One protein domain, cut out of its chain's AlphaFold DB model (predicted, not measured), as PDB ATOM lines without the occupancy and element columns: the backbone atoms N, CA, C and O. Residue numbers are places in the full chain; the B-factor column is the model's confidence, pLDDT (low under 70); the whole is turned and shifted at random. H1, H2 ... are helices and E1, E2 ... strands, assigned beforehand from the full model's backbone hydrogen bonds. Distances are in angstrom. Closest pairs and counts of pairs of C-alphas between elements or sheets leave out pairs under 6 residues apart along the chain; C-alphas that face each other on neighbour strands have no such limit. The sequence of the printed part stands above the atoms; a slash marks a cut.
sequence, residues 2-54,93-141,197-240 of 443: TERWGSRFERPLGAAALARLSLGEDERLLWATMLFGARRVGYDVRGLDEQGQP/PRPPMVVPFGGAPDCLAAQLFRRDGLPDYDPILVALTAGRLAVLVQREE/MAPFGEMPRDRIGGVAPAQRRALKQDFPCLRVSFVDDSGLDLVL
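What this domain is: This is residues 2 to 54, 93 to 141 and 197 to 240 of the 443 residues of an uncharacterized protein of Herbihabitans rhizosphaerae (UniProt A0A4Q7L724). Two strongly twisted sheets of four strands stand partly face to face, E1 E3 E4 E5 and E2 E8 E7 E6, with the short helix H3 between them. H2 packs on the opposite face of the first sheet, and residues 2 to 13, with H1, stick out as an arm. The printed part has 146 residues, with three named helices and eight named strands in the order H1 H2 E1 E2 H3 E3 E4 E5 E6 E7 E8; both sheets are antiparallel in the orders just given. The class is mixed, helices and strands; the whole is compact, with a radius of gyration of the C-alphas of 15.4 A, and spans 48 by 39 by 31 A.

Where its parts are: Find C-alpha 29 at (193.176, 251.176, 199.680); from there E1, residues 29 to 36, runs 20.7 A. Its sheet continues with E3, residues 123 to 129, E4, residues 132 to 138, and E5, residues 197 to 204, which bends by 67 degrees at residue 200. In the other sheet look for E2, residues 98 to 102, E6, residues 208 to 218, 24.5 A, E7, residues 221 to 230, 25.2 A, and E8, residues 235 to 239, which ends at (205.860, 242.612, 212.016). E6 bends by 76 degrees at residue 212 and E7 by 66 degrees at residue 224. The helices are H1, residues 2 to 9, starting at (213.908, 272.765, 216.330), H2, residues 15 to 20, and H3, residues 108 to 112.

How they stand to each other: In the first sheet, look at N 33 and O 126 between E1 and E3, 2.8 A, N 127 and O 134 in the hairpin E3 and E4, 2.9 A, and N 135 and O 201 between E4 and E5, 2.8 A. H2 is on this sheet, and the C-alphas of Ala 16 and Ala 32 are its closest to E1, 5.0 A. H3 is on the opposite face, at a height over the sheet of 7.9 A; its closest C-alphas to E5 are Leu 112 and Gly 201, 5.2 A. H3 is also on the second sheet, at a height of 7.3 A. There E6 E7 E8 form a meander, each strand the antiparallel neighbour of the one before; find N 214 and O 225, 2.8 A, and N 228 and O 236, 2.9 A. E2 and E8 have N 99 and O 237 at 2.9 A. Every O i to N i+4 pair is within hydrogen-bond range in H2 and H3, but 1 of 4 in H1, where 3 of 5 O i to N i+3 pairs are.

The domain as a whole: The C-alphas of Thr 2 and Ala 104 are the two farthest apart, 51.1 A. Residues 55 to 92 are not printed, a gap of 22.6 A between C-alphas 54 and 93, nor are residues 142 to 196, 10.6 A between C-alphas 141 and 197. Of the links printed whole, none is long. The pLDDT is under 70 at residues 2 to 6, 37 to 38 and 93.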
ATOM      1  N   THR A   2     213.958 272.848 217.807       38.22
ATOM      2  CA  THR A   2     213.908 272.765 216.330       38.22
ATOM      3  C   THR A   2     214.569 271.517 215.721       38.22
ATOM      4  O   THR A   2     214.117 271.062 214.674       38.22
ATOM      5  N   GLU A   3     215.572 270.916 216.370       35.84
ATOM      6  CA  GLU A   3     216.288 269.746 215.820       35.84
ATOM      7  C   GLU A   3     215.435 268.469 215.763       35.84
ATOM      8  O   GLU A   3     215.540 267.704 214.808       35.84
ATOM      9  N   ARG A   4     214.519 268.257 216.719       49.84
ATOM     10  CA  ARG A   4     213.691 267.035 216.766       49.84
ATOM     11  C   ARG A   4     212.683 266.971 215.604       49.84
ATOM     12  O   ARG A   4     212.374 265.884 215.119       49.84
ATOM     13  N   TRP A   5     212.238 268.128 215.103       51.53
ATOM     14  CA  TRP A   5     211.251 268.240 214.019       51.53
ATOM     15  C   TRP A   5     211.850 268.286 212.610       51.53
ATOM     16  O   TRP A   5     211.147 267.945 211.662       51.53
ATOM     17  N   GLY A   6     213.133 268.646 212.455       59.03
ATOM     18  CA  GLY A   6     213.823 268.588 211.154       59.03
ATOM     19  C   GLY A   6     213.718 267.203 210.509       59.03
ATOM     20  O   GLY A   6     213.426 267.093 209.321       59.03
ATOM     21  N   SER A   7     213.770 266.159 211.343       73.38
ATOM     22  CA  SER A   7     213.607 264.758 210.944       73.38
ATOM     23  C   SER A   7     212.258 264.416 210.297       73.38
ATOM     24  O   SER A   7     212.144 263.378 209.645       73.38
ATOM     25  N   ARG A   8     211.211 265.236 210.484       87.44
ATOM     26  CA  ARG A   8     209.905 264.993 209.859       87.44
ATOM     27  C   ARG A   8     209.933 265.388 208.392       87.44
ATOM     28  O   ARG A   8     209.585 264.572 207.550       87.44
ATOM     29  N   PHE A   9     210.391 266.604 208.098       92.81
ATOM     30  CA  PHE A   9     210.458 267.125 206.733       92.81
ATOM     31  C   PHE A   9     211.506 266.417 205.873       92.81
ATOM     32  O   PHE A   9     211.505 266.610 204.668       92.81
ATOM     33  N   GLU A  10     212.390 265.605 206.453       91.19
ATOM     34  CA  GLU A  10     213.314 264.742 205.705       91.19
ATOM     35  C   GLU A  10     212.641 263.503 205.104       91.19
ATOM     36  O   GLU A  10     213.197 262.869 204.204       91.19
ATOM     37  N   ARG A  11     211.458 263.132 205.606       89.81
ATOM     38  CA  ARG A  11     210.763 261.911 205.193       89.81
ATOM     39  C   ARG A  11     210.092 262.103 203.831       89.81
ATOM     40  O   ARG A  11     209.638 263.207 203.531       89.81
ATOM     41  N   PRO A  12     209.992 261.045 203.012       91.50
ATOM     42  CA  PRO A  12     209.079 261.052 201.875       91.50
ATOM     43  C   PRO A  12     207.623 261.036 202.362       91.50
ATOM     44  O   PRO A  12     207.358 260.945 203.566       91.50
ATOM     45  N   LEU A  13     206.684 261.061 201.415       93.44
ATOM     46  CA  LEU A  13     205.297 260.687 201.691       93.44
ATOM     47  C   LEU A  13     205.205 259.321 202.397       93.44
ATOM     48  O   LEU A  13     206.023 258.421 202.187       93.44
ATOM     49  N   GLY A  14     204.190 259.185 203.243       93.25
ATOM     50  CA  GLY A  14     203.841 257.959 203.943       93.25
ATOM     51  C   GLY A  14     203.347 256.859 203.004       93.25
ATOM     52  O   GLY A  14     203.132 257.060 201.805       93.25
ATOM     53  N   ALA A  15     203.208 255.656 203.559       94.31
ATOM     54  CA  ALA A  15     202.968 254.447 202.783       94.31
ATOM     55  C   ALA A  15     201.616 254.465 202.058       94.31
ATOM     56  O   ALA A  15     201.551 254.085 200.892       94.31
ATOM     57  N   ALA A  16     200.542 254.903 202.712       95.44
ATOM     58  CA  ALA A  16     199.217 254.953 202.107       95.44
ATOM     59  C   ALA A  16     199.113 256.021 201.016       95.44
ATOM     60  O   ALA A  16     198.589 255.726 199.940       95.44
ATOM     61  N   ALA A  17     199.663 257.216 201.243       94.69
ATOM     62  CA  ALA A  17     199.728 258.252 200.217       94.69
ATOM     63  C   ALA A  17     200.511 257.759 198.992       94.69
ATOM     64  O   ALA A  17     200.004 257.852 197.878       94.69
ATOM     65  N   LEU A  18     201.690 257.155 199.185       94.38
ATOM     66  CA  LEU A  18     202.473 256.594 198.077       94.38
ATOM     67  C   LEU A  18     201.767 255.440 197.367       94.38
ATOM     68  O   LEU A  18     201.819 255.360 196.140       94.38
ATOM     69  N   ALA A  19     201.085 254.568 198.115       95.25
ATOM     70  CA  ALA A  19     200.356 253.449 197.533       95.25
ATOM     71  C   ALA A  19     199.307 253.960 196.556       95.25
ATOM     72  O   ALA A  19     199.299 253.522 195.412       95.25
ATOM     73  N   ARG A  20     198.494 254.942 196.962       93.69
ATOM     74  CA  ARG A  20     197.422 255.510 196.131       93.69
ATOM     75  C   ARG A  20     197.894 256.084 194.813       93.69
ATOM     76  O   ARG A  20     197.188 255.940 193.826       93.69
ATOM     77  N   LEU A  21     199.086 256.672 194.777       91.75
ATOM     78  CA  LEU A  21     199.665 257.169 193.525       91.75
ATOM     79  C   LEU A  21     199.938 256.053 192.509       91.75
ATOM     80  O   LEU A  21     200.108 256.336 191.330       91.75
ATOM     81  N   SER A  22     199.987 254.805 192.976       91.25
ATOM     82  CA  SER A  22     200.213 253.602 192.171       91.25
ATOM     83  C   SER A  22     198.941 252.768 191.966       91.25
ATOM     84  O   SER A  22     198.998 251.729 191.307       91.25
ATOM     85  N   LEU A  23     197.811 253.169 192.559       90.88
ATOM     86  CA  LEU A  23     196.532 252.465 192.437       90.88
ATOM     87  C   LEU A  23     195.683 253.066 191.311       90.88
ATOM     88  O   LEU A  23     195.841 254.231 190.950       90.88
ATOM     89  N   GLY A  24     194.759 252.270 190.770       90.00
ATOM     90  CA  GLY A  24     193.716 252.799 189.885       90.00
ATOM     91  C   GLY A  24     192.737 253.707 190.642       90.00
ATOM     92  O   GLY A  24     192.580 253.567 191.853       90.00
ATOM     93  N   GLU A  25     192.045 254.604 189.933       88.00
ATOM     94  CA  GLU A  25     191.134 255.598 190.536       88.00
ATOM     95  C   GLU A  25     190.026 254.966 191.402       88.00
ATOM     96  O   GLU A  25     189.697 255.489 192.466       88.00
ATOM     97  N   ASP A  26     189.507 253.806 190.995       91.75
ATOM     98  CA  ASP A  26     188.439 253.086 191.709       91.75
ATOM     99  C   ASP A  26     188.961 252.088 192.762       91.75
ATOM    100  O   ASP A  26     188.191 251.422 193.464       91.75
ATOM    101  N   GLU A  27     190.281 251.926 192.873       94.75
ATOM    102  CA  GLU A  27     190.872 250.917 193.741       94.75
ATOM    103  C   GLU A  27     190.967 251.426 195.187       94.75
ATOM    104  O   GLU A  27     191.823 252.226 195.566       94.75
ATOM    105  N   ARG A  28     190.083 250.908 196.046       95.06
ATOM    106  CA  ARG A  28     190.059 251.266 197.467       95.06
ATOM    107  C   ARG A  28     191.253 250.677 198.221       95.06
ATOM    108  O   ARG A  28     191.315 249.464 198.435       95.06
ATOM    109  N   LEU A  29     192.128 251.545 198.727       95.81
ATOM    110  CA  LEU A  29     193.176 251.176 199.680       95.81
ATOM    111  C   LEU A  29     192.570 250.780 201.041       95.81
ATOM    112  O   LEU A  29     191.722 251.491 201.588       95.81
ATOM    113  N   LEU A  30     193.028 249.657 201.601       95.19
ATOM    114  CA  LEU A  30     192.683 249.211 202.955       95.19
ATOM    115  C   LEU A  30     193.781 249.592 203.950       95.19
ATOM    116  O   LEU A  30     193.485 250.219 204.962       95.19
ATOM    117  N   TRP A  31     195.035 249.255 203.647       95.44
ATOM    118  CA  TRP A  31     196.208 249.703 204.401       95.44
ATOM    119  C   TRP A  31     197.476 249.608 203.551       95.44
ATOM    120  O   TRP A  31     197.513 248.870 202.565       95.44
ATOM    121  N   ALA A  32     198.528 250.323 203.945       95.69
ATOM    122  CA  ALA A  32     199.854 250.189 203.350       95.69
ATOM    123  C   ALA A  32     200.969 250.306 204.394       95.69
ATOM    124  O   ALA A  32     200.810 250.982 205.403       95.69
ATOM    125  N   THR A  33     202.114 249.670 204.168       93.88
ATOM    126  CA  THR A  33     203.302 249.808 205.021       93.88
ATOM    127  C   THR A  33     204.562 249.983 204.187       93.88
ATOM    128  O   THR A  33     204.680 249.414 203.100       93.88
ATOM    129  N   MET A  34     205.503 250.769 204.708       90.94
ATOM    130  CA  MET A  34     206.807 250.986 204.095       90.94
ATOM    131  C   MET A  34     207.863 250.140 204.798       90.94
ATOM    132  O   MET A  34     208.036 250.219 206.017       90.94
ATOM    133  N   LEU A  35     208.614 249.372 204.019       87.00
ATOM    134  CA  LEU A  35     209.761 248.598 204.468       87.00
ATOM    135  C   LEU A  35     211.024 249.263 203.936       87.00
ATOM    136  O   LEU A  35     211.118 249.576 202.756       87.00
ATOM    137  N   PHE A  36     212.022 249.448 204.790       76.62
ATOM    138  CA  PHE A  36     213.282 250.066 204.382       76.62
ATOM    139  C   PHE A  36     214.334 248.984 204.083       76.62
ATOM    140  O   PHE A  36     215.045 248.549 204.996       76.62
ATOM    141  N   GLY A  37     214.398 248.559 202.813       64.12
ATOM    142  CA  GLY A  37     215.377 247.622 202.240       64.12
ATOM    143  C   GLY A  37     215.056 246.126 202.394       64.12
ATOM    144  O   GLY A  37     214.468 245.696 203.392       64.12
ATOM    145  N   ALA A  38     215.518 245.294 201.446       62.59
ATOM    146  CA  ALA A  38     215.313 243.835 201.460       62.59
ATOM    147  C   ALA A  38     215.905 243.128 202.689       62.59
ATOM    148  O   ALA A  38     215.439 242.055 203.066       62.59
ATOM    149  N   ARG A  39     216.879 243.737 203.382       73.31
ATOM    150  CA  ARG A  39     217.404 243.218 204.664       73.31
ATOM    151  C   ARG A  39     216.347 243.149 205.773       73.31
ATOM    152  O   ARG A  39     216.603 242.569 206.824       73.31
ATOM    153  N   ARG A  40     215.180 243.766 205.568       80.12
ATOM    154  CA  ARG A  40     214.018 243.689 206.460       80.12
ATOM    155  C   ARG A  40     213.051 242.559 206.098       80.12
ATOM    156  O   ARG A  40     212.066 242.398 206.816       80.12
ATOM    157  N   VAL A  41     213.318 241.791 205.042       89.56
ATOM    158  CA  VAL A  41     212.545 240.602 204.669       89.56
ATOM    159  C   VAL A  41     213.287 239.363 205.167       89.56
ATOM    160  O   VAL A  41     214.423 239.118 204.768       89.56
ATOM    161  N   GLY A  42     212.662 238.602 206.062       91.62
ATOM    162  CA  GLY A  42     213.138 237.276 206.474       91.62
ATOM    163  C   GLY A  42     212.232 236.205 205.882       91.62
ATOM    164  O   GLY A  42     211.071 236.495 205.653       91.62
ATOM    165  N   TYR A  43     212.709 234.988 205.637       94.31
ATOM    166  CA  TYR A  43     211.880 233.920 205.061       94.31
ATOM    167  C   TYR A  43     211.678 232.776 206.056       94.31
ATOM    168  O   TYR A  43     212.623 232.304 206.684       94.31
ATOM    169  N   ASP A  44     210.435 232.314 206.166       95.50
ATOM    170  CA  ASP A  44     210.026 231.133 206.933       95.50
ATOM    171  C   ASP A  44     209.292 230.148 206.015       95.50
ATOM    172  O   ASP A  44     208.136 229.769 206.204       95.50
ATOM    173  N   VAL A  45     209.977 229.797 204.930       96.44
ATOM    174  CA  VAL A  45     209.461 228.925 203.879       96.44
ATOM    175  C   VAL A  45     210.263 227.635 203.882       96.44
ATOM    176  O   VAL A  45     211.497 227.639 203.811       96.44
ATOM    177  N   ARG A  46     209.578 226.493 203.952       95.50
ATOM    178  CA  ARG A  46     210.249 225.189 203.924       95.50
ATOM    179  C   ARG A  46     211.064 225.049 202.635       95.50
ATOM    180  O   ARG A  46     210.527 225.123 201.539       95.50
ATOM    181  N   GLY A  47     212.360 224.784 202.786       93.75
ATOM    182  CA  GLY A  47     213.300 224.639 201.668       93.75
ATOM    183  C   GLY A  47     214.088 225.907 201.328       93.75
ATOM    184  O   GLY A  47     215.078 225.789 200.610       93.75
ATOM    185  N   LEU A  48     213.738 227.065 201.902       94.56
ATOM    186  CA  LEU A  48     214.502 228.313 201.796       94.56
ATOM    187  C   LEU A  48     215.221 228.639 203.118       94.56
ATOM    188  O   LEU A  48     214.753 228.258 204.192       94.56
ATOM    189  N   ASP A  49     216.386 229.280 203.056       92.88
ATOM    190  CA  ASP A  49     217.054 229.871 204.219       92.88
ATOM    191  C   ASP A  49     216.411 231.206 204.634       92.88
ATOM    192  O   ASP A  49     215.435 231.647 204.032       92.88
ATOM    193  N   GLU A  50     216.932 231.843 205.688       90.44
ATOM    194  CA  GLU A  50     216.375 233.094 206.227       90.44
ATOM    195  C   GLU A  50     216.430 234.255 205.217       90.44
ATOM    196  O   GLU A  50     215.695 235.229 205.368       90.44
ATOM    197  N   GLN A  51     217.275 234.148 204.186       90.06
ATOM    198  CA  GLN A  51     217.456 235.125 203.115       90.06
ATOM    199  C   GLN A  51     216.629 234.791 201.861       90.06
ATOM    200  O   GLN A  51     216.702 235.526 200.871       90.06
ATOM    201  N   GLY A  52     215.848 233.707 201.893       91.69
ATOM    202  CA  GLY A  52     215.004 233.265 200.785       91.69
ATOM    203  C   GLY A  52     215.745 232.456 199.724       91.69
ATOM    204  O   GLY A  52     215.192 232.208 198.657       91.69
ATOM    205  N   GLN A  53     216.986 232.038 199.983       92.81
ATOM    206  CA  GLN A  53     217.770 231.226 199.055       92.81
ATOM    207  C   GLN A  53     217.516 229.731 199.293       92.81
ATOM    208  O   GLN A  53     217.298 229.317 200.435       92.81
ATOM    209  N   PRO A  54     217.556 228.873 198.258       93.56
ATOM    210  CA  PRO A  54     217.389 227.434 198.441       93.56
ATOM    211  C   PRO A  54     218.410 226.864 199.433       93.56
ATOM    212  O   PRO A  54     219.623 227.035 199.271       93.56
ATOM    213  N   PRO A  93     220.462 242.690 216.523       67.81
ATOM    214  CA  PRO A  93     219.747 242.331 215.307       67.81
ATOM    215  C   PRO A  93     218.258 242.610 215.501       67.81
ATOM    216  O   PRO A  93     217.630 242.107 216.428       67.81
ATOM    217  N   ARG A  94     217.692 243.454 214.637       71.81
ATOM    218  CA  ARG A  94     216.256 243.754 214.656       71.81
ATOM    219  C   ARG A  94     215.501 242.620 213.961       71.81
ATOM    220  O   ARG A  94     216.020 242.099 212.970       71.81
ATOM    221  N   PRO A  95     214.291 242.263 214.421       79.62
ATOM    222  CA  PRO A  95     213.473 241.294 213.708       79.62
ATOM    223  C   PRO A  95     213.194 241.779 212.272       79.62
ATOM    224  O   PRO A  95     213.157 242.994 212.025       79.62
ATOM    225  N   PRO A  96     213.005 240.852 211.318       85.69
ATOM    226  CA  PRO A  96     212.496 241.209 209.999       85.69
ATOM    227  C   PRO A  96     211.137 241.907 210.142       85.69
ATOM    228  O   PRO A  96     210.340 241.547 211.005       85.69
ATOM    229  N   MET A  97     210.882 242.910 209.301       87.12
ATOM    230  CA  MET A  97     209.596 243.616 209.268       87.12
ATOM    231  C   MET A  97     208.551 242.847 208.468       87.12
ATOM    232  O   MET A  97     207.365 242.971 208.744       87.12
ATOM    233  N   VAL A  98     208.977 242.047 207.490       91.62
ATOM    234  CA  VAL A  98     208.085 241.175 206.724       91.62
ATOM    235  C   VAL A  98     208.663 239.789 206.667       91.62
ATOM    236  O   VAL A  98     209.862 239.624 206.431       91.62
ATOM    237  N   VAL A  99     207.799 238.800 206.867       94.75
ATOM    238  CA  VAL A  99     208.186 237.412 206.703       94.75
ATOM    239  C   VAL A  99     207.180 236.615 205.888       94.75
ATOM    240  O   VAL A  99     206.122 236.254 206.412       94.75
ATOM    241  N   PRO A 100     207.522 236.285 204.631       96.69
ATOM    242  CA  PRO A 100     206.846 235.241 203.884       96.69
ATOM    243  C   PRO A 100     206.998 233.894 204.591       96.69
ATOM    244  O   PRO A 100     208.108 233.507 204.971       96.69
ATOM    245  N   PHE A 101     205.891 233.175 204.754       97.62
ATOM    246  CA  PHE A 101     205.865 231.830 205.319       97.62
ATOM    247  C   PHE A 101     205.136 230.854 204.396       97.62
ATOM    248  O   PHE A 101     204.221 231.251 203.679       97.62
ATOM    249  N   GLY A 102     205.519 229.574 204.416       97.50
ATOM    250  CA  GLY A 102     204.857 228.560 203.591       97.50
ATOM    251  C   GLY A 102     205.497 227.171 203.608       97.50
ATOM    252  O   GLY A 102     206.639 226.974 204.030       97.50
ATOM    253  N   GLY A 103     204.734 226.184 203.132       97.06
ATOM    254  CA  GLY A 103     205.113 224.767 203.152       97.06
ATOM    255  C   GLY A 103     206.073 224.315 202.044       97.06
ATOM    256  O   GLY A 103     206.597 223.202 202.141       97.06
ATOM    257  N   ALA A 104     206.318 225.144 201.023       96.44
ATOM    258  CA  ALA A 104     207.187 224.828 199.889       96.44
ATOM    259  C   ALA A 104     207.801 226.098 199.251       96.44
ATOM    260  O   ALA A 104     207.202 227.170 199.364       96.44
ATOM    261  N   PRO A 105     208.962 226.008 198.566       95.19
ATOM    262  CA  PRO A 105     209.633 227.159 197.942       95.19
ATOM    263  C   PRO A 105     208.837 227.855 196.831       95.19
ATOM    264  O   PRO A 105     209.113 229.005 196.510       95.19
ATOM    265  N   ASP A 106     207.877 227.156 196.233       96.00
ATOM    266  CA  ASP A 106     206.999 227.624 195.163       96.00
ATOM    267  C   ASP A 106     205.617 228.061 195.671       96.00
ATOM    268  O   ASP A 106     204.725 228.307 194.862       96.00
ATOM    269  N   CYS A 107     205.419 228.195 196.986       97.94
ATOM    270  CA  CYS A 107     204.173 228.732 197.534       97.94
ATOM    271  C   CYS A 107     203.928 230.194 197.119       97.94
ATOM    272  O   CYS A 107     204.858 230.936 196.782       97.94
ATOM    273  N   LEU A 108     202.670 230.632 197.187       98.00
ATOM    274  CA  LEU A 108     202.232 231.965 196.763       98.00
ATOM    275  C   LEU A 108     203.018 233.090 197.454       98.00
ATOM    276  O   LEU A 108     203.408 234.060 196.800       98.00
ATOM    277  N   ALA A 109     203.317 232.948 198.747       97.44
ATOM    278  CA  ALA A 109     204.101 233.934 199.489       97.44
ATOM    279  C   ALA A 109     205.544 234.078 198.992       97.44
ATOM    280  O   ALA A 109     206.028 235.201 198.830       97.44
ATOM    281  N   ALA A 110     206.217 232.961 198.705       95.94
ATOM    282  CA  ALA A 110     207.572 232.971 198.161       95.94
ATOM    283  C   ALA A 110     207.608 233.519 196.724       95.94
ATOM    284  O   ALA A 110     208.554 234.207 196.352       95.94
ATOM    285  N   GLN A 111     206.563 233.267 195.926       95.69
ATOM    286  CA  GLN A 111     206.443 233.825 194.577       95.69
ATOM    287  C   GLN A 111     206.227 235.343 194.571       95.69
ATOM    288  O   GLN A 111     206.752 236.020 193.680       95.69
ATOM    289  N   LEU A 112     205.457 235.861 195.535       95.38
ATOM    290  CA  LEU A 112     205.168 237.288 195.688       95.38
ATOM    291  C   LEU A 112     206.403 238.075 196.150       95.38
ATOM    292  O   LEU A 112     206.683 239.148 195.627       95.38
ATOM    293  N   PHE A 113     207.154 237.522 197.104       92.12
ATOM    294  CA  PHE A 113     208.418 238.073 197.594       92.12
ATOM    295  C   PHE A 113     209.586 237.247 197.062       92.12
ATOM    296  O   PHE A 113     210.350 236.673 197.829       92.12
ATOM    297  N   ARG A 114     209.739 237.144 195.741       90.19
ATOM    298  CA  ARG A 114     210.948 236.519 195.190       90.19
ATOM    299  C   ARG A 114     212.161 237.364 195.559       90.19
ATOM    300  O   ARG A 114     212.171 238.566 195.325       90.19
ATOM    301  N   ARG A 115     213.191 236.746 196.146       82.62
ATOM    302  CA  ARG A 115     214.402 237.475 196.553       82.62
ATOM    303  C   ARG A 115     215.107 238.114 195.358       82.62
ATOM    304  O   ARG A 115     215.607 239.235 195.477       82.62
ATOM    305  N   ASP A 116     215.125 237.403 194.236       82.50
ATOM    306  CA  ASP A 116     215.683 237.877 192.978       82.50
ATOM    307  C   ASP A 116     214.824 239.032 192.447       82.50
ATOM    308  O   ASP A 116     213.673 238.842 192.060       82.50
ATOM    309  N   GLY A 117     215.391 240.238 192.463       81.12
ATOM    310  CA  GLY A 117     214.743 241.465 191.996       81.12
ATOM    311  C   GLY A 117     214.247 242.404 193.099       81.12
ATOM    312  O   GLY A 117     213.891 243.536 192.786       81.12
ATOM    313  N   LEU A 118     214.259 241.995 194.376       86.19
ATOM    314  CA  LEU A 118     213.990 242.932 195.472       86.19
ATOM    315  C   LEU A 118     215.201 243.852 195.700       86.19
ATOM    316  O   LEU A 118     216.314 243.341 195.871       86.19
ATOM    317  N   PRO A 119     215.001 245.180 195.775       83.25
ATOM    318  CA  PRO A 119     216.092 246.116 195.994       83.25
ATOM    319  C   PRO A 119     216.671 245.965 197.403       83.25
ATOM    320  O   PRO A 119     215.954 245.847 198.400       83.25
ATOM    321  N   ASP A 120     217.999 245.993 197.509       79.00
ATOM    322  CA  ASP A 120     218.679 245.776 198.789       79.00
ATOM    323  C   ASP A 120     218.472 246.928 199.781       79.00
ATOM    324  O   ASP A 120     218.392 246.687 200.992       79.00
ATOM    325  N   TYR A 121     218.369 248.161 199.276       76.19
ATOM    326  CA  TYR A 121     218.360 249.382 200.089       76.19
ATOM    327  C   TYR A 121     217.146 250.283 199.859       76.19
ATOM    328  O   TYR A 121     216.855 251.105 200.731       76.19
ATOM    329  N   ASP A 122     216.431 250.124 198.746       82.44
ATOM    330  CA  ASP A 122     215.304 250.998 198.434       82.44
ATOM    331  C   ASP A 122     214.046 250.639 199.234       82.44
ATOM    332  O   ASP A 122     213.908 249.516 199.744       82.44
ATOM    333  N   PRO A 123     213.119 251.599 199.388       87.31
ATOM    334  CA  PRO A 123     211.853 251.348 200.044       87.31
ATOM    335  C   PRO A 123     211.042 250.302 199.269       87.31
ATOM    336  O   PRO A 123     210.866 250.403 198.053       87.31
ATOM    337  N   ILE A 124     210.518 249.317 199.992       92.38
ATOM    338  CA  ILE A 124     209.523 248.368 199.495       92.38
ATOM    339  C   ILE A 124     208.197 248.748 200.144       92.38
ATOM    340  O   ILE A 124     208.072 248.754 201.368       92.38
ATOM    341  N   LEU A 125     207.204 249.057 199.328       95.06
ATOM    342  CA  LEU A 125     205.868 249.419 199.766       95.06
ATOM    343  C   LEU A 125     204.944 248.217 199.603       95.06
ATOM    344  O   LEU A 125     204.816 247.664 198.516       95.06
ATOM    345  N   VAL A 126     204.281 247.817 200.682       96.00
ATOM    346  CA  VAL A 126     203.278 246.748 200.655       96.00
ATOM    347  C   VAL A 126     201.915 247.377 200.888       96.00
ATOM    348  O   VAL A 126     201.714 248.020 201.915       96.00
ATOM    349  N   ALA A 127     200.988 247.195 199.954       97.19
ATOM    350  CA  ALA A 127     199.660 247.791 200.003       97.19
ATOM    351  C   ALA A 127     198.580 246.723 199.833       97.19
ATOM    352  O   ALA A 127     198.583 245.978 198.855       97.19
ATOM    353  N   LEU A 128     197.636 246.661 200.769       97.81
ATOM    354  CA  LEU A 128     196.422 245.871 200.618       97.81
ATOM    355  C   LEU A 128     195.286 246.773 200.148       97.81
ATOM    356  O   LEU A 128     194.958 247.773 200.789       97.81
ATOM    357  N   THR A 129     194.640 246.370 199.067       97.50
ATOM    358  CA  THR A 129     193.466 247.022 198.495       97.50
ATOM    359  C   THR A 129     192.259 246.093 198.572       97.50
ATOM    360  O   THR A 129     192.356 244.928 198.968       97.50
ATOM    361  N   ALA A 130     191.087 246.597 198.190       96.56
ATOM    362  CA  ALA A 130     189.902 245.759 198.041       96.56
ATOM    363  C   ALA A 130     190.080 244.656 196.973       96.56
ATOM    364  O   ALA A 130     189.425 243.617 197.064       96.56
ATOM    365  N   GLY A 131     190.957 244.872 195.984       97.12
ATOM    366  CA  GLY A 131     191.145 243.981 194.838       97.12
ATOM    367  C   GLY A 131     192.384 243.084 194.900       97.12
ATOM    368  O   GLY A 131     192.397 242.039 194.247       97.12
ATOM    369  N   ARG A 132     193.417 243.452 195.666       97.69
ATOM    370  CA  ARG A 132     194.703 242.737 195.680       97.69
ATOM    371  C   ARG A 132     195.598 243.152 196.847       97.69
ATOM    372  O   ARG A 132     195.369 244.156 197.511       97.69
ATOM    373  N   LEU A 133     196.659 242.387 197.055       98.06
ATOM    374  CA  LEU A 133     197.847 242.802 197.788       98.06
ATOM    375  C   LEU A 133     198.951 243.111 196.769       98.06
ATOM    376  O   LEU A 133     199.314 242.239 195.985       98.06
ATOM    377  N   ALA A 134     199.489 244.324 196.791       97.50
ATOM    378  CA  ALA A 134     200.569 244.767 195.917       97.50
ATOM    379  C   ALA A 134     201.870 244.956 196.708       97.50
ATOM    380  O   ALA A 134     201.872 245.509 197.809       97.50
ATOM    381  N   VAL A 135     202.978 244.512 196.121       96.31
ATOM    382  CA  VAL A 135     204.345 244.823 196.537       96.31
ATOM    383  C   VAL A 135     204.920 245.740 195.474       96.31
ATOM    384  O   VAL A 135     205.026 245.358 194.309       96.31
ATOM    385  N   LEU A 136     205.260 246.955 195.872       95.88
ATOM    386  CA  LEU A 136     205.771 248.003 195.008       95.88
ATOM    387  C   LEU A 136     207.205 248.326 195.426       95.88
ATOM    388  O   LEU A 136     207.526 248.363 196.615       95.88
ATOM    389  N   VAL A 137     208.066 248.582 194.453       94.25
ATOM    390  CA  VAL A 137     209.455 248.995 194.669       94.25
ATOM    391  C   VAL A 137     209.673 250.351 194.030       94.25
ATOM    392  O   VAL A 137     209.001 250.695 193.057       94.25
ATOM    393  N   GLN A 138     210.593 251.139 194.576       92.12
ATOM    394  CA  GLN A 138     210.962 252.392 193.935       92.12
ATOM    395  C   GLN A 138     211.539 252.107 192.543       92.12
ATOM    396  O   GLN A 138     212.431 251.273 192.389       92.12
ATOM    397  N   ARG A 139     211.024 252.797 191.525       89.38
ATOM    398  CA  ARG A 139     211.588 252.739 190.180       89.38
ATOM    399  C   ARG A 139     212.935 253.455 190.198       89.38
ATOM    400  O   ARG A 139     213.009 254.621 190.590       89.38
ATOM    401  N   GLU A 140     213.991 252.771 189.772       80.25
ATOM    402  CA  GLU A 140     215.250 253.445 189.470       80.25
ATOM    403  C   GLU A 140     214.992 254.406 188.308       80.25
ATOM    404  O   GLU A 140     214.605 253.990 187.210       80.25
ATOM    405  N   GLU A 141     215.164 255.706 188.554       75.50
ATOM    406  CA  GLU A 141     215.270 256.657 187.455       75.50
ATOM    407  C   GLU A 141     216.454 256.196 186.601       75.50
ATOM    408  O   GLU A 141     217.540 255.987 187.157       75.50
ATOM    409  N   MET A 197     206.802 254.620 192.181       93.62
ATOM    410  CA  MET A 197     206.727 253.236 192.634       93.62
ATOM    411  C   MET A 197     206.242 252.359 191.480       93.62
ATOM    412  O   MET A 197     205.287 252.703 190.787       93.62
ATOM    413  N   ALA A 198     206.894 251.219 191.279       93.75
ATOM    414  CA  ALA A 198     206.555 250.246 190.252       93.75
ATOM    415  C   ALA A 198     206.109 248.922 190.894       93.75
ATOM    416  O   ALA A 198     206.689 248.513 191.906       93.75
ATOM    417  N   PRO A 199     205.117 248.219 190.318       94.75
ATOM    418  CA  PRO A 199     204.752 246.884 190.770       94.75
ATOM    419  C   PRO A 199     205.920 245.906 190.663       94.75
ATOM    420  O   PRO A 199     206.485 245.706 189.589       94.75
ATOM    421  N   PHE A 200     206.260 245.281 191.786       94.62
ATOM    422  CA  PHE A 200     207.200 244.167 191.857       94.62
ATOM    423  C   PHE A 200     206.466 242.824 191.827       94.62
ATOM    424  O   PHE A 200     206.860 241.898 191.121       94.62
ATOM    425  N   GLY A 201     205.371 242.726 192.580       95.44
ATOM    426  CA  GLY A 201     204.558 241.523 192.664       95.44
ATOM    427  C   GLY A 201     203.163 241.835 193.179       95.44
ATOM    428  O   GLY A 201     202.960 242.786 193.932       95.44
ATOM    429  N   GLU A 202     202.189 241.030 192.771       97.38
ATOM    430  CA  GLU A 202     200.787 241.238 193.118       97.38
ATOM    431  C   GLU A 202     200.105 239.911 193.437       97.38
ATOM    432  O   GLU A 202     200.391 238.883 192.825       97.38
ATOM    433  N   MET A 203     199.183 239.946 194.396       98.19
ATOM    434  CA  MET A 203     198.339 238.821 194.768       98.19
ATOM    435  C   MET A 203     196.869 239.237 194.670       98.19
ATOM    436  O   MET A 203     196.431 240.067 195.471       98.19
ATOM    437  N   PRO A 204     196.091 238.693 193.721       98.06
ATOM    438  CA  PRO A 204     194.688 239.060 193.565       98.06
ATOM    439  C   PRO A 204     193.847 238.615 194.771       98.06
ATOM    440  O   PRO A 204     194.201 237.689 195.504       98.06
ATOM    441  N   ARG A 205     192.716 239.295 194.995       97.62
ATOM    442  CA  ARG A 205     191.862 239.104 196.181       97.62
ATOM    443  C   ARG A 205     191.385 237.667 196.376       97.62
ATOM    444  O   ARG A 205     191.272 237.241 197.525       97.62
ATOM    445  N   ASP A 206     191.104 236.939 195.299       98.25
ATOM    446  CA  ASP A 206     190.642 235.544 195.307       98.25
ATOM    447  C   ASP A 206     191.706 234.553 195.811       98.25
ATOM    448  O   ASP A 206     191.375 233.446 196.229       98.25
ATOM    449  N   ARG A 207     192.978 234.963 195.836       98.44
ATOM    450  CA  ARG A 207     194.094 234.199 196.407       98.44
ATOM    451  C   ARG A 207     194.391 234.546 197.866       98.44
ATOM    452  O   ARG A 207     195.224 233.881 198.481       98.44
ATOM    453  N   ILE A 208     193.708 235.538 198.439       98.44
ATOM    454  CA  ILE A 208     193.850 235.944 199.843       98.44
ATOM    455  C   ILE A 208     192.785 235.230 200.687       98.44
ATOM    456  O   ILE A 208     191.600 235.562 200.631       98.44
ATOM    457  N   GLY A 209     193.216 234.268 201.502       97.81
ATOM    458  CA  GLY A 209     192.362 233.519 202.426       97.81
ATOM    459  C   GLY A 209     191.895 234.345 203.628       97.81
ATOM    460  O   GLY A 209     190.774 234.165 204.096       97.81
ATOM    461  N   GLY A 210     192.703 235.298 204.103       97.31
ATOM    462  CA  GLY A 210     192.299 236.169 205.205       97.31
ATOM    463  C   GLY A 210     193.364 237.162 205.652       97.31
ATOM    464  O   GLY A 210     194.532 237.054 205.287       97.31
ATOM    465  N   VAL A 211     192.938 238.133 206.459       96.62
ATOM    466  CA  VAL A 211     193.810 239.110 207.119       96.62
ATOM    467  C   VAL A 211     193.433 239.155 208.592       96.62
ATOM    468  O   VAL A 211     192.263 239.361 208.910       96.62
ATOM    469  N   ALA A 212     194.395 238.942 209.485       95.38
ATOM    470  CA  ALA A 212     194.136 238.890 210.920       95.38
ATOM    471  C   ALA A 212     195.340 239.372 211.741       95.38
ATOM    472  O   ALA A 212     196.485 239.181 211.322       95.38
ATOM    473  N   PRO A 213     195.115 239.957 212.932       93.31
ATOM    474  CA  PRO A 213     196.169 240.107 213.926       93.31
ATOM    475  C   PRO A 213     196.759 238.739 214.283       93.31
ATOM    476  O   PRO A 213     196.031 237.759 214.443       93.31
ATOM    477  N   ALA A 214     198.074 238.681 214.427       94.31
ATOM    478  CA  ALA A 214     198.802 237.484 214.810       94.31
ATOM    479  C   ALA A 214     199.993 237.847 215.710       94.31
ATOM    480  O   ALA A 214     200.262 239.015 216.000       94.31
ATOM    481  N   GLN A 215     200.682 236.817 216.190       91.69
ATOM    482  CA  GLN A 215     201.921 236.942 216.946       91.69
ATOM    483  C   GLN A 215     202.998 236.150 216.221       91.69
ATOM    484  O   GLN A 215     202.777 235.005 215.816       91.69
ATOM    485  N   ARG A 216     204.168 236.761 216.065       89.75
ATOM    486  CA  ARG A 216     205.331 236.126 215.464       89.75
ATOM    487  C   ARG A 216     206.448 236.040 216.486       89.75
ATOM    488  O   ARG A 216     206.969 237.055 216.936       89.75
ATOM    489  N   ARG A 217     206.875 234.818 216.788       87.50
ATOM    490  CA  ARG A 217     208.020 234.596 217.665       87.50
ATOM    491  C   ARG A 217     209.326 234.810 216.901       87.50
ATOM    492  O   ARG A 217     209.600 234.102 215.935       87.50
ATOM    493  N   ALA A 218     210.152 235.751 217.341       83.44
ATOM    494  CA  ALA A 218     211.508 235.970 216.836       83.44
ATOM    495  C   ALA A 218     212.429 236.353 218.001       83.44
ATOM    496  O   ALA A 218     211.982 236.953 218.966       83.44
ATOM    497  N   LEU A 219     213.715 235.982 217.970       80.94
ATOM    498  CA  LEU A 219     214.679 236.367 219.023       80.94
ATOM    499  C   LEU A 219     214.194 236.082 220.468       80.94
ATOM    500  O   LEU A 219     214.475 236.838 221.392       80.94
ATOM    501  N   LYS A 220     213.457 234.975 220.662       83.81
ATOM    502  CA  LYS A 220     212.814 234.573 221.934       83.81
ATOM    503  C   LYS A 220     211.728 235.532 222.462       83.81
ATOM    504  O   LYS A 220     211.281 235.341 223.588       83.81
ATOM    505  N   GLN A 221     211.278 236.490 221.662       84.00
ATOM    506  CA  GLN A 221     210.192 237.420 221.968       84.00
ATOM    507  C   GLN A 221     209.024 237.199 221.002       84.00
ATOM    508  O   GLN A 221     209.230 236.784 219.860       84.00
ATOM    509  N   ASP A 222     207.806 237.462 221.464       86.81
ATOM    510  CA  ASP A 222     206.622 237.493 220.609       86.81
ATOM    511  C   ASP A 222     206.413 238.923 220.116       86.81
ATOM    512  O   ASP A 222     206.392 239.868 220.906       86.81
ATOM    513  N   PHE A 223     206.304 239.079 218.802       86.12
ATOM    514  CA  PHE A 223     206.055 240.359 218.161       86.12
ATOM    515  C   PHE A 223     204.641 240.392 217.586       86.12
ATOM    516  O   PHE A 223     204.281 239.482 216.827       86.12
ATOM    517  N   PRO A 224     203.860 241.452 217.854       88.56
ATOM    518  CA  PRO A 224     202.584 241.637 217.189       88.56
ATOM    519  C   PRO A 224     202.810 241.819 215.687       88.56
ATOM    520  O   PRO A 224     203.676 242.580 215.244       88.56
ATOM    521  N   CYS A 225     202.019 241.119 214.884       91.56
ATOM    522  CA  CYS A 225     202.058 241.249 213.439       91.56
ATOM    523  C   CYS A 225     200.656 241.259 212.833       91.56
ATOM    524  O   CYS A 225     199.680 240.810 213.438       91.56
ATOM    525  N   LEU A 226     200.562 241.778 211.613       93.00
ATOM    526  CA  LEU A 226     199.398 241.589 210.758       93.00
ATOM    527  C   LEU A 226     199.698 240.435 209.802       93.00
ATOM    528  O   LEU A 226     200.627 240.529 208.997       93.00
ATOM    529  N   ARG A 227     198.930 239.349 209.893       96.50
ATOM    530  CA  ARG A 227     199.057 238.190 209.010       96.50
ATOM    531  C   ARG A 227     198.121 238.326 207.822       96.50
ATOM    532  O   ARG A 227     196.919 238.509 208.004       96.50
ATOM    533  N   VAL A 228     198.667 238.160 206.623       97.75
ATOM    534  CA  VAL A 228     197.909 237.955 205.385       97.75
ATOM    535  C   VAL A 228     198.090 236.501 204.969       97.75
ATOM    536  O   VAL A 228     199.186 236.106 204.585       97.75
ATOM    537  N   SER A 229     197.035 235.699 205.074       98.38
ATOM    538  CA  SER A 229     197.034 234.288 204.679       98.38
ATOM    539  C   SER A 229     196.543 234.135 203.245       98.38
ATOM    540  O   SER A 229     195.557 234.764 202.853       98.38
ATOM    541  N   PHE A 230     197.198 233.275 202.475       98.62
ATOM    542  CA  PHE A 230     196.820 232.899 201.118       98.62
ATOM    543  C   PHE A 230     196.095 231.548 201.095       98.62
ATOM    544  O   PHE A 230     196.062 230.821 202.085       98.62
ATOM    545  N   VAL A 231     195.461 231.237 199.964       98.38
ATOM    546  CA  VAL A 231     194.636 230.023 199.787       98.38
ATOM    547  C   VAL A 231     195.425 228.707 199.766       98.38
ATOM    548  O   VAL A 231     194.815 227.645 199.814       98.38
ATOM    549  N   ASP A 232     196.756 228.757 199.676       98.19
ATOM    550  CA  ASP A 232     197.664 227.598 199.697       98.19
ATOM    551  C   ASP A 232     198.341 227.389 201.067       98.19
ATOM    552  O   ASP A 232     199.416 226.793 201.150       98.19
ATOM    553  N   ASP A 233     197.744 227.938 202.130       98.06
ATOM    554  CA  ASP A 233     198.254 227.953 203.508       98.06
ATOM    555  C   ASP A 233     199.592 228.696 203.704       98.06
ATOM    556  O   ASP A 233     200.150 228.709 204.807       98.06
ATOM    557  N   SER A 234     200.108 229.359 202.665       98.44
ATOM    558  CA  SER A 234     201.216 230.307 202.784       98.44
ATOM    559  C   SER A 234     200.711 231.700 203.169       98.44
ATOM    560  O   SER A 234     199.507 231.947 203.267       98.44
ATOM    561  N   GLY A 235     201.614 232.637 203.434       98.00
ATOM    562  CA  GLY A 235     201.221 234.007 203.743       98.00
ATOM    563  C   GLY A 235     202.379 234.919 204.101       98.00
ATOM    564  O   GLY A 235     203.547 234.571 203.942       98.00
ATOM    565  N   LEU A 236     202.041 236.107 204.593       96.88
ATOM    566  CA  LEU A 236     202.986 237.119 205.047       96.88
ATOM    567  C   LEU A 236     202.663 237.514 206.480       96.88
ATOM    568  O   LEU A 236     201.514 237.829 206.784       96.88
ATOM    569  N   ASP A 237     203.684 237.585 207.327       95.56
ATOM    570  CA  ASP A 237     203.597 238.291 208.601       95.56
ATOM    571  C   ASP A 237     204.255 239.662 208.471       95.56
ATOM    572  O   ASP A 237     205.460 239.753 208.231       95.56
ATOM    573  N   LEU A 238     203.479 240.724 208.666       93.00
ATOM    574  CA  LEU A 238     203.969 242.097 208.742       93.00
ATOM    575  C   LEU A 238     204.205 242.433 210.209       93.00
ATOM    576  O   LEU A 238     203.263 242.713 210.953       93.00
ATOM    577  N   VAL A 239     205.453 242.338 210.642       89.69
ATOM    578  CA  VAL A 239     205.860 242.612 212.016       89.69
ATOM    579  C   VAL A 239     205.743 244.110 212.257       89.69
ATOM    580  O   VAL A 239     206.496 244.911 211.697       89.69
ATOM    581  N   LEU A 240     204.777 244.493 213.088       81.50
ATOM    582  CA  LEU A 240     204.535 245.886 213.422       81.50
ATOM    583  C   LEU A 240     205.624 246.299 214.409       81.50
ATOM    584  O   LEU A 240     205.594 245.948 215.586       81.50
TER     585      LEU A 240